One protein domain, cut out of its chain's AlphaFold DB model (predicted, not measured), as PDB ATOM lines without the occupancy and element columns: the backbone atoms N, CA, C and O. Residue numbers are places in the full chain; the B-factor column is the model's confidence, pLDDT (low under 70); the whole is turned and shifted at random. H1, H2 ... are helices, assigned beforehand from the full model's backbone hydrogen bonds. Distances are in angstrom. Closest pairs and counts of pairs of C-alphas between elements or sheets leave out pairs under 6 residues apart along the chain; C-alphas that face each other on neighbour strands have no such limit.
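This is residues 2 to 53 and 181 to 211 of the 224 residues of an uncharacterized protein of Prevotella sp. CAG:1092 (UniProt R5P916). A small body of helices has H2 in its middle, with H1 crossing one side of it and the short H4 packed on another; beside this body runs a long arm of two helices, H5 and H6, which meets H2 only near the start of H6. H5, residues 181 to 189, and residues 201 to 211 of H6 stick out into the open. The printed part has 83 residues with six named helices in the order H1 to H6 and no named strand; the class is all helix. The whole is loose, with a radius of gyration of the C-alphas of 15.0 A and spans of 47 by 36 by 21 A.

Begin with H1, residues 4 to 15, and look next at H2, residues 21 to 33, the hub, which touches three helices. H1 touches residues 23 to 27 of H2 at a steep tilt of 55 degrees, opposite ways; the closest C-alphas are those of Leu 10 and Glu 23, 6.9 A apart. Then find H3, residues 39 to 42, which touches no helix, and H4, residues 45 to 49; these two meet only through their link. H4 touches residues 27 to 32 of H2, closest at the C-alphas of Lys 28 and Phe 48, 5.1 A apart. Beyond the cut, H5, residues 181 to 189, touches no helix and is apart from H6, residues 193 to 211. H6 and H2 only just touch, with 3 pairs of C-alphas within 8 A, the closest those of Leu 21 and Ile 193 at 7.2 A; the tilt is shallow, 25 degrees, opposite ways. In H1, H2, H4, H5 and H6 every O i to N i+4 pair is within hydrogen-bond range, while H3 is too short for such a pair.

Find C-alpha 4 at (192.113, 168.885, 178.665); from there H1 runs 16.8 A to C-alpha 15. H2 runs 18.1 A from C-alpha 21 at (178.285, 155.883, 184.126) to C-alpha 33. H3 and H4 are short, 5.1 A and 6.0 A. H5 runs 12.0 A, and H6, the longest, 26.6 A to C-alpha 211 at (156.160, 152.427, 177.521).

The two C-alphas farthest apart are those of Gly 53 and Asn 211, 47.6 A. Residues 54 to 180 are not printed, and C-alphas 53 and 181 are 19.4 A apart across this cut. Of the links printed whole, H1 to H2, H2 to H3, H3 to H4 and H5 to H6 are tight. The mean pLDDT of the printed part is 76.6; look for values under 70 at residue 2, residues 50 to 53, 181 to 194, 196 to 197 and 200 to 211.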
ATOM      1  N   MET A   2     192.426 162.756 174.584       69.00
ATOM      2  CA  MET A   2     191.293 163.468 175.192       69.00
ATOM      3  C   MET A   2     191.687 164.926 175.447       69.00
ATOM      4  O   MET A   2     192.801 165.196 175.889       69.00
ATOM      5  N   ASN A   3     190.792 165.865 175.138       82.12
ATOM      6  CA  ASN A   3     191.050 167.293 175.319       82.12
ATOM      7  C   ASN A   3     191.019 167.657 176.810       82.12
ATOM      8  O   ASN A   3     190.084 167.289 177.516       82.12
ATOM      9  N   HIS A   4     191.998 168.438 177.271       85.94
ATOM     10  CA  HIS A   4     192.113 168.885 178.665       85.94
ATOM     11  C   HIS A   4     190.812 169.538 179.187       85.94
ATOM     12  O   HIS A   4     190.273 169.119 180.206       85.94
ATOM     13  N   ASN A   5     190.219 170.460 178.417       87.69
ATOM     14  CA  ASN A   5     188.955 171.126 178.775       87.69
ATOM     15  C   ASN A   5     187.779 170.152 178.972       87.69
ATOM     16  O   ASN A   5     186.883 170.408 179.771       87.69
ATOM     17  N   TYR A   6     187.774 169.030 178.245       90.94
ATOM     18  CA  TYR A   6     186.711 168.035 178.354       90.94
ATOM     19  C   TYR A   6     186.818 167.249 179.665       90.94
ATOM     20  O   TYR A   6     185.822 167.077 180.357       90.94
ATOM     21  N   ILE A   7     188.030 166.845 180.056       91.06
ATOM     22  CA  ILE A   7     188.265 166.183 181.349       91.06
ATOM     23  C   ILE A   7     187.934 167.120 182.514       91.06
ATOM     24  O   ILE A   7     187.321 166.686 183.488       91.06
ATOM     25  N   GLN A   8     188.265 168.407 182.400       91.31
ATOM     26  CA  GLN A   8     187.894 169.404 183.402       91.31
ATOM     27  C   GLN A   8     186.376 169.550 183.549       91.31
ATOM     28  O   GLN A   8     185.867 169.566 184.667       91.31
ATOM     29  N   TYR A   9     185.647 169.614 182.431       92.94
ATOM     30  CA  TYR A   9     184.186 169.644 182.443       92.94
ATOM     31  C   TYR A   9     183.597 168.390 183.108       92.94
ATOM     32  O   TYR A   9     182.698 168.496 183.940       92.94
ATOM     33  N   LEU A  10     184.137 167.206 182.797       93.31
ATOM     34  CA  LEU A  10     183.712 165.954 183.426       93.31
ATOM     35  C   LEU A  10     183.988 165.941 184.935       93.31
ATOM     36  O   LEU A  10     183.152 165.458 185.692       93.31
ATOM     37  N   LEU A  11     185.124 166.486 185.379       91.88
ATOM     38  CA  LEU A  11     185.446 166.625 186.800       91.88
ATOM     39  C   LEU A  11     184.460 167.547 187.522       91.88
ATOM     40  O   LEU A  11     183.961 167.178 188.580       91.88
ATOM     41  N   ASP A  12     184.140 168.712 186.958       93.00
ATOM     42  CA  ASP A  12     183.154 169.627 187.550       93.00
ATOM     43  C   ASP A  12     181.761 168.977 187.628       93.00
ATOM     44  O   ASP A  12     181.095 168.992 188.666       93.00
ATOM     45  N   LYS A  13     181.354 168.288 186.559       91.50
ATOM     46  CA  LYS A  13     180.105 167.520 186.522       91.50
ATOM     47  C   LYS A  13     180.087 166.391 187.562       91.50
ATOM     48  O   LYS A  13     179.045 166.150 188.175       91.50
ATOM     49  N   TYR A  14     181.226 165.729 187.776       90.81
ATOM     50  CA  TYR A  14     181.393 164.673 188.775       90.81
ATOM     51  C   TYR A  14     181.260 165.235 190.194       90.81
ATOM     52  O   TYR A  14     180.548 164.664 191.014       90.81
ATOM     53  N   MET A  15     181.857 166.400 190.469       88.50
ATOM     54  CA  MET A  15     181.717 167.090 191.762       88.50
ATOM     55  C   MET A  15     180.273 167.511 192.047       88.50
ATOM     56  O   MET A  15     179.847 167.543 193.198       88.50
ATOM     57  N   GLN A  16     179.495 167.786 191.001       90.62
ATOM     58  CA  GLN A  16     178.059 168.047 191.102       90.62
ATOM     59  C   GLN A  16     177.206 166.766 191.175       90.62
ATOM     60  O   GLN A  16     175.981 166.871 191.217       90.62
ATOM     61  N   SER A  17     177.815 165.574 191.165       87.56
ATOM     62  CA  SER A  17     177.132 164.272 191.113       87.56
ATOM     63  C   SER A  17     176.169 164.127 189.920       87.56
ATOM     64  O   SER A  17     175.134 163.470 190.000       87.56
ATOM     65  N   LYS A  18     176.481 164.783 188.793       89.44
ATOM     66  CA  LYS A  18     175.662 164.772 187.563       89.44
ATOM     67  C   LYS A  18     176.245 163.890 186.458       89.44
ATOM     68  O   LYS A  18     175.716 163.882 185.347       89.44
ATOM     69  N   THR A  19     177.366 163.222 186.706       89.94
ATOM     70  CA  THR A  19     178.014 162.367 185.710       89.94
ATOM     71  C   THR A  19     177.214 161.110 185.426       89.94
ATOM     72  O   THR A  19     176.592 160.528 186.313       89.94
ATOM     73  N   THR A  20     177.250 160.677 184.171       90.19
ATOM     74  CA  THR A  20     176.738 159.368 183.767       90.19
ATOM     75  C   THR A  20     177.802 158.291 183.976       90.19
ATOM     76  O   THR A  20     178.990 158.579 184.138       90.19
ATOM     77  N   LEU A  21     177.388 157.024 183.940       85.94
ATOM     78  CA  LEU A  21     178.285 155.883 184.126       85.94
ATOM     79  C   LEU A  21     179.428 155.844 183.098       85.94
ATOM     80  O   LEU A  21     180.577 155.572 183.445       85.94
ATOM     81  N   GLU A  22     179.120 156.150 181.836       86.56
ATOM     82  CA  GLU A  22     180.102 156.184 180.745       86.56
ATOM     83  C   GLU A  22     181.139 157.298 180.948       86.56
ATOM     84  O   GLU A  22     182.329 157.105 180.701       86.56
ATOM     85  N   GLU A  23     180.714 158.455 181.460       89.75
ATOM     86  CA  GLU A  23     181.610 159.569 181.782       89.75
ATOM     87  C   GLU A  23     182.534 159.224 182.957       89.75
ATOM     88  O   GLU A  23     183.734 159.498 182.900       89.75
ATOM     89  N   GLU A  24     182.010 158.575 184.001       90.50
ATOM     90  CA  GLU A  24     182.810 158.107 185.144       90.50
ATOM     91  C   GLU A  24     183.826 157.040 184.732       90.50
ATOM     92  O   GLU A  24     184.971 157.047 185.196       90.50
ATOM     93  N   ARG A  25     183.442 156.149 183.814       88.31
ATOM     94  CA  ARG A  25     184.356 155.171 183.223       88.31
ATOM     95  C   ARG A  25     185.453 155.854 182.415       88.31
ATOM     96  O   ARG A  25     186.618 155.506 182.577       88.31
ATOM     97  N   LEU A  26     185.108 156.859 181.614       89.88
ATOM     98  CA  LEU A  26     186.078 157.638 180.844       89.88
ATOM     99  C   LEU A  26     187.063 158.380 181.757       89.88
ATOM    100  O   LEU A  26     188.265 158.358 181.496       89.88
ATOM    101  N   LEU A  27     186.581 158.989 182.846       90.31
ATOM    102  CA  LEU A  27     187.423 159.593 183.884       90.31
ATOM    103  C   LEU A  27     188.381 158.559 184.485       90.31
ATOM    104  O   LEU A  27     189.587 158.798 184.560       90.31
ATOM    105  N   LYS A  28     187.867 157.386 184.863       88.31
ATOM    106  CA  LYS A  28     188.678 156.296 185.413       88.31
ATOM    107  C   LYS A  28     189.758 155.842 184.433       88.31
ATOM    108  O   LYS A  28     190.933 155.813 184.794       88.31
ATOM    109  N   ASP A  29     189.380 155.552 183.197       88.38
ATOM    110  CA  ASP A  29     190.300 155.092 182.157       88.38
ATOM    111  C   ASP A  29     191.360 156.160 181.846       88.38
ATOM    112  O   ASP A  29     192.538 155.839 181.657       88.38
ATOM    113  N   TYR A  30     190.972 157.440 181.868       89.50
ATOM    114  CA  TYR A  30     191.884 158.567 181.713       89.50
ATOM    115  C   TYR A  30     192.946 158.591 182.821       89.50
ATOM    116  O   TYR A  30     194.136 158.563 182.502       89.50
ATOM    117  N   PHE A  31     192.547 158.580 184.098       87.62
ATOM    118  CA  PHE A  31     193.470 158.642 185.242       87.62
ATOM    119  C   PHE A  31     194.298 157.366 185.454       87.62
ATOM    120  O   PHE A  31     195.363 157.419 186.078       87.62
ATOM    121  N   GLN A  32     193.848 156.230 184.921       85.06
ATOM    122  CA  GLN A  32     194.608 154.978 184.927       85.06
ATOM    123  C   GLN A  32     195.646 154.915 183.804       85.06
ATOM    124  O   GLN A  32     196.732 154.371 184.005       85.06
ATOM    125  N   SER A  33     195.325 155.473 182.634       82.94
ATOM    126  CA  SER A  33     196.177 155.381 181.442       82.94
ATOM    127  C   SER A  33     197.158 156.550 181.303       82.94
ATOM    128  O   SER A  33     198.220 156.382 180.706       82.94
ATOM    129  N   HIS A  34     196.828 157.734 181.832       81.62
ATOM    130  CA  HIS A  34     197.671 158.926 181.721       81.62
ATOM    131  C   HIS A  34     198.603 159.047 182.924       81.62
ATOM    132  O   HIS A  34     198.167 159.182 184.066       81.62
ATOM    133  N   GLN A  35     199.907 159.026 182.650       71.06
ATOM    134  CA  GLN A  35     200.946 159.178 183.668       71.06
ATOM    135  C   GLN A  35     201.238 160.659 183.979       71.06
ATOM    136  O   GLN A  35     201.561 160.992 185.118       71.06
ATOM    137  N   ASP A  36     201.022 161.547 183.002       80.06
ATOM    138  CA  ASP A  36     201.237 162.994 183.110       80.06
ATOM    139  C   ASP A  36     199.926 163.726 183.435       80.06
ATOM    140  O   ASP A  36     199.274 164.322 182.576       80.06
ATOM    141  N   ILE A  37     199.507 163.646 184.698       83.19
ATOM    142  CA  ILE A  37     198.314 164.341 185.201       83.19
ATOM    143  C   ILE A  37     198.723 165.734 185.718       83.19
ATOM    144  O   ILE A  37     199.642 165.816 186.539       83.19
ATOM    145  N   PRO A  38     198.043 166.824 185.309       85.12
ATOM    146  CA  PRO A  38     198.274 168.166 185.847       85.12
ATOM    147  C   PRO A  38     198.181 168.213 187.379       85.12
ATOM    148  O   PRO A  38     197.365 167.516 187.982       85.12
ATOM    149  N   ASN A  39     198.982 169.072 188.023       83.06
ATOM    150  CA  ASN A  39     199.034 169.171 189.492       83.06
ATOM    151  C   ASN A  39     197.660 169.428 190.128       83.06
ATOM    152  O   ASN A  39     197.335 168.829 191.151       83.06
ATOM    153  N   GLU A  40     196.841 170.259 189.489       86.56
ATOM    154  CA  GLU A  40     195.458 170.555 189.881       86.56
ATOM    155  C   GLU A  40     194.554 169.313 189.939       86.56
ATOM    156  O   GLU A  40     193.632 169.263 190.748       86.56
ATOM    157  N   TRP A  41     194.836 168.275 189.144       87.69
ATOM    158  CA  TRP A  41     194.041 167.043 189.107       87.69
ATOM    159  C   TRP A  41     194.697 165.866 189.823       87.69
ATOM    160  O   TRP A  41     194.112 164.783 189.932       87.69
ATOM    161  N   LYS A  42     195.900 166.065 190.369       84.00
ATOM    162  CA  LYS A  42     196.619 165.040 191.134       84.00
ATOM    163  C   LYS A  42     195.801 164.586 192.347       84.00
ATOM    164  O   LYS A  42     195.797 163.390 192.643       84.00
ATOM    165  N   ALA A  43     195.065 165.497 192.988       83.00
ATOM    166  CA  ALA A  43     194.139 165.175 194.075       83.00
ATOM    167  C   ALA A  43     192.973 164.291 193.594       83.00
ATOM    168  O   ALA A  43     192.706 163.249 194.187       83.00
ATOM    169  N   PHE A  44     192.353 164.633 192.460       85.69
ATOM    170  CA  PHE A  44     191.228 163.871 191.906       85.69
ATOM    171  C   PHE A  44     191.619 162.466 191.451       85.69
ATOM    172  O   PHE A  44     190.832 161.538 191.590       85.69
ATOM    173  N   SER A  45     192.854 162.259 190.990       84.19
ATOM    174  CA  SER A  45     193.311 160.927 190.565       84.19
ATOM    175  C   SER A  45     193.253 159.857 191.668       84.19
ATOM    176  O   SER A  45     193.206 158.668 191.358       84.19
ATOM    177  N   ILE A  46     193.244 160.248 192.950       82.88
ATOM    178  CA  ILE A  46     193.077 159.318 194.080       82.88
ATOM    179  C   ILE A  46     191.692 158.658 194.037       82.88
ATOM    180  O   ILE A  46     191.587 157.458 194.284       82.88
ATOM    181  N   LEU A  47     190.662 159.417 193.650       85.12
ATOM    182  CA  LEU A  47     189.276 158.948 193.549       85.12
ATOM    183  C   LEU A  47     189.132 157.813 192.522       85.12
ATOM    184  O   LEU A  47     188.342 156.896 192.717       85.12
ATOM    185  N   PHE A  48     189.926 157.854 191.448       85.38
ATOM    186  CA  PHE A  48     189.810 156.930 190.316       85.38
ATOM    187  C   PHE A  48     190.818 155.769 190.343       85.38
ATOM    188  O   PHE A  48     190.504 154.665 189.888       85.38
ATOM    189  N   ASN A  49     192.019 155.984 190.894       80.81
ATOM    190  CA  ASN A  49     193.058 154.947 190.976       80.81
ATOM    191  C   ASN A  49     193.026 154.159 192.295       80.81
ATOM    192  O   ASN A  49     193.707 153.137 192.410       80.81
ATOM    193  N   GLY A  50     192.231 154.602 193.271       66.31
ATOM    194  CA  GLY A  50     192.164 154.004 194.598       66.31
ATOM    195  C   GLY A  50     193.409 154.284 195.447       66.31
ATOM    196  O   GLY A  50     194.484 154.648 194.965       66.31
ATOM    197  N   PHE A  51     193.275 154.089 196.759       59.78
ATOM    198  CA  PHE A  51     194.318 154.406 197.743       59.78
ATOM    199  C   PHE A  51     195.491 153.409 197.786       59.78
ATOM    200  O   PHE A  51     196.445 153.629 198.528       59.78
ATOM    201  N   ALA A  52     195.475 152.345 196.974       52.44
ATOM    202  CA  ALA A  52     196.346 151.168 197.102       52.44
ATOM    203  C   ALA A  52     197.869 151.412 196.954       52.44
ATOM    204  O   ALA A  52     198.654 150.476 197.090       52.44
ATOM    205  N   GLY A  53     198.320 152.646 196.713       50.09
ATOM    206  CA  GLY A  53     199.747 152.975 196.650       50.09
ATOM    207  C   GLY A  53     200.105 154.454 196.791       50.09
ATOM    208  O   GLY A  53     201.224 154.822 196.446       50.09
ATOM    209  N   LEU A 181     186.462 154.686 210.077       68.19
ATOM    210  CA  LEU A 181     185.792 155.955 209.759       68.19
ATOM    211  C   LEU A 181     185.895 156.202 208.258       68.19
ATOM    212  O   LEU A 181     184.935 156.614 207.605       68.19
ATOM    213  N   MET A 182     187.061 155.875 207.705       66.00
ATOM    214  CA  MET A 182     187.314 155.926 206.282       66.00
ATOM    215  C   MET A 182     186.523 154.854 205.527       66.00
ATOM    216  O   MET A 182     185.995 155.153 204.459       66.00
ATOM    217  N   ALA A 183     186.376 153.646 206.083       68.62
ATOM    218  CA  ALA A 183     185.525 152.609 205.501       68.62
ATOM    219  C   ALA A 183     184.059 153.062 205.417       68.62
ATOM    220  O   ALA A 183     183.478 153.008 204.338       68.62
ATOM    221  N   ARG A 184     183.499 153.620 206.499       64.62
ATOM    222  CA  ARG A 184     182.141 154.190 206.471       64.62
ATOM    223  C   ARG A 184     182.004 155.353 205.499       64.62
ATOM    224  O   ARG A 184     181.028 155.412 204.771       64.62
ATOM    225  N   TYR A 185     182.977 156.261 205.450       60.56
ATOM    226  CA  TYR A 185     182.931 157.383 204.511       60.56
ATOM    227  C   TYR A 185     182.910 156.911 203.052       60.56
ATOM    228  O   TYR A 185     182.221 157.510 202.225       60.56
ATOM    229  N   ILE A 186     183.654 155.849 202.731       63.66
ATOM    230  CA  ILE A 186     183.635 155.225 201.406       63.66
ATOM    231  C   ILE A 186     182.281 154.551 201.165       63.66
ATOM    232  O   ILE A 186     181.696 154.765 200.113       63.66
ATOM    233  N   ASP A 187     181.745 153.809 202.126       59.22
ATOM    234  CA  ASP A 187     180.449 153.142 201.963       59.22
ATOM    235  C   ASP A 187     179.289 154.149 201.800       59.22
ATOM    236  O   ASP A 187     178.401 153.946 200.972       59.22
ATOM    237  N   ASP A 188     179.330 155.268 202.529       58.28
ATOM    238  CA  ASP A 188     178.281 156.294 202.521       58.28
ATOM    239  C   ASP A 188     178.354 157.222 201.293       58.28
ATOM    240  O   ASP A 188     177.323 157.700 200.817       58.28
ATOM    241  N   ASN A 189     179.555 157.498 200.761       54.66
ATOM    242  CA  ASN A 189     179.743 158.450 199.651       54.66
ATOM    243  C   ASN A 189     180.086 157.794 198.308       54.66
ATOM    244  O   ASN A 189     179.972 158.439 197.264       54.66
ATOM    245  N   PHE A 190     180.516 156.533 198.302       55.44
ATOM    246  CA  PHE A 190     180.960 155.821 197.107       55.44
ATOM    247  C   PHE A 190     180.035 154.636 196.813       55.44
ATOM    248  O   PHE A 190     180.323 153.479 197.109       55.44
ATOM    249  N   ILE A 191     178.927 154.921 196.125       62.25
ATOM    250  CA  ILE A 191     178.151 153.868 195.462       62.25
ATOM    251  C   ILE A 191     179.039 153.244 194.382       62.25
ATOM    252  O   ILE A 191     179.534 153.927 193.481       62.25
ATOM    253  N   THR A 192     179.238 151.929 194.469       65.44
ATOM    254  CA  THR A 192     180.038 151.182 193.494       65.44
ATOM    255  C   THR A 192     179.399 151.295 192.103       65.44
ATOM    256  O   THR A 192     178.178 151.261 191.977       65.44
ATOM    257  N   ILE A 193     180.216 151.386 191.045       58.94
ATOM    258  CA  ILE A 193     179.773 151.419 189.630       58.94
ATOM    259  C   ILE A 193     178.717 150.334 189.344       58.94
ATOM    260  O   ILE A 193     177.715 150.606 188.697       58.94
ATOM    261  N   GLU A 194     178.901 149.133 189.897       57.91
ATOM    262  CA  GLU A 194     177.965 148.000 189.811       57.91
ATOM    263  C   GLU A 194     176.576 148.300 190.403       57.91
ATOM    264  O   GLU A 194     175.549 147.866 189.886       57.91
ATOM    265  N   GLU A 195     176.512 149.052 191.500       70.12
ATOM    266  CA  GLU A 195     175.245 149.417 192.124       70.12
ATOM    267  C   GLU A 195     174.558 150.560 191.367       70.12
ATOM    268  O   GLU A 195     173.339 150.515 191.189       70.12
ATOM    269  N   LYS A 196     175.318 151.529 190.832       65.12
ATOM    270  CA  LYS A 196     174.772 152.512 189.877       65.12
ATOM    271  C   LYS A 196     174.232 151.822 188.623       65.12
ATOM    272  O   LYS A 196     173.146 152.171 188.174       65.12
ATOM    273  N   MET A 197     174.932 150.808 188.113       63.66
ATOM    274  CA  MET A 197     174.496 150.001 186.972       63.66
ATOM    275  C   MET A 197     173.169 149.300 187.265       63.66
ATOM    276  O   MET A 197     172.240 149.410 186.474       63.66
ATOM    277  N   ARG A 198     173.018 148.694 188.449       71.31
ATOM    278  CA  ARG A 198     171.751 148.077 188.871       71.31
ATOM    279  C   ARG A 198     170.603 149.088 188.972       71.31
ATOM    280  O   ARG A 198     169.476 148.760 188.616       71.31
ATOM    281  N   ARG A 199     170.867 150.305 189.460       73.38
ATOM    282  CA  ARG A 199     169.855 151.376 189.545       73.38
ATOM    283  C   ARG A 199     169.470 151.902 188.164       73.38
ATOM    284  O   ARG A 199     168.289 152.051 187.894       73.38
ATOM    285  N   GLN A 200     170.435 152.089 187.270       66.75
ATOM    286  CA  GLN A 200     170.175 152.532 185.901       66.75
ATOM    287  C   GLN A 200     169.474 151.449 185.065       66.75
ATOM    288  O   GLN A 200     168.602 151.756 184.258       66.75
ATOM    289  N   GLU A 201     169.795 150.172 185.281       69.75
ATOM    290  CA  GLU A 201     169.037 149.047 184.724       69.75
ATOM    291  C   GLU A 201     167.610 149.005 185.283       69.75
ATOM    292  O   GLU A 201     166.669 148.805 184.516       69.75
ATOM    293  N   ALA A 202     167.418 149.248 186.583       69.62
ATOM    294  CA  ALA A 202     166.092 149.368 187.194       69.62
ATOM    295  C   ALA A 202     165.283 150.552 186.624       69.62
ATOM    296  O   ALA A 202     164.092 150.414 186.366       69.62
ATOM    297  N   GLU A 203     165.915 151.695 186.367       67.50
ATOM    298  CA  GLU A 203     165.269 152.866 185.761       67.50
ATOM    299  C   GLU A 203     164.931 152.634 184.280       67.50
ATOM    300  O   GLU A 203     163.826 152.950 183.839       67.50
ATOM    301  N   ASN A 204     165.832 152.009 183.518       67.38
ATOM    302  CA  ASN A 204     165.581 151.654 182.119       67.38
ATOM    303  C   ASN A 204     164.497 150.578 181.986       67.38
ATOM    304  O   ASN A 204     163.664 150.655 181.085       67.38
ATOM    305  N   THR A 205     164.480 149.580 182.874       65.31
ATOM    306  CA  THR A 205     163.416 148.562 182.905       65.31
ATOM    307  C   THR A 205     162.085 149.157 183.346       65.31
ATOM    308  O   THR A 205     161.065 148.857 182.734       65.31
ATOM    309  N   PHE A 206     162.080 150.062 184.325       60.44
ATOM    310  CA  PHE A 206     160.879 150.794 184.721       60.44
ATOM    311  C   PHE A 206     160.328 151.653 183.570       60.44
ATOM    312  O   PHE A 206     159.130 151.613 183.292       60.44
ATOM    313  N   SER A 207     161.196 152.348 182.828       60.62
ATOM    314  CA  SER A 207     160.800 153.088 181.624       60.62
ATOM    315  C   SER A 207     160.290 152.170 180.504       60.62
ATOM    316  O   SER A 207     159.349 152.541 179.807       60.62
ATOM    317  N   ALA A 208     160.860 150.973 180.335       60.22
ATOM    318  CA  ALA A 208     160.385 149.989 179.359       60.22
ATOM    319  C   ALA A 208     159.001 149.416 179.719       60.22
ATOM    320  O   ALA A 208     158.179 149.197 178.826       60.22
ATOM    321  N   CYS A 209     158.717 149.221 181.010       56.00
ATOM    322  CA  CYS A 209     157.396 148.816 181.489       56.00
ATOM    323  C   CYS A 209     156.349 149.921 181.275       56.00
ATOM    324  O   CYS A 209     155.277 149.632 180.756       56.00
ATOM    325  N   LEU A 210     156.672 151.187 181.576       58.88
ATOM    326  CA  LEU A 210     155.755 152.316 181.347       58.88
ATOM    327  C   LEU A 210     155.412 152.507 179.862       58.88
ATOM    328  O   LEU A 210     154.251 152.709 179.521       58.88
ATOM    329  N   ASN A 211     156.391 152.347 178.969       57.78
ATOM    330  CA  ASN A 211     156.160 152.427 177.521       57.78
ATOM    331  C   ASN A 211     155.368 151.227 176.960       57.78
ATOM    332  O   ASN A 211     154.872 151.293 175.837       57.78
TER     333      ASN A 211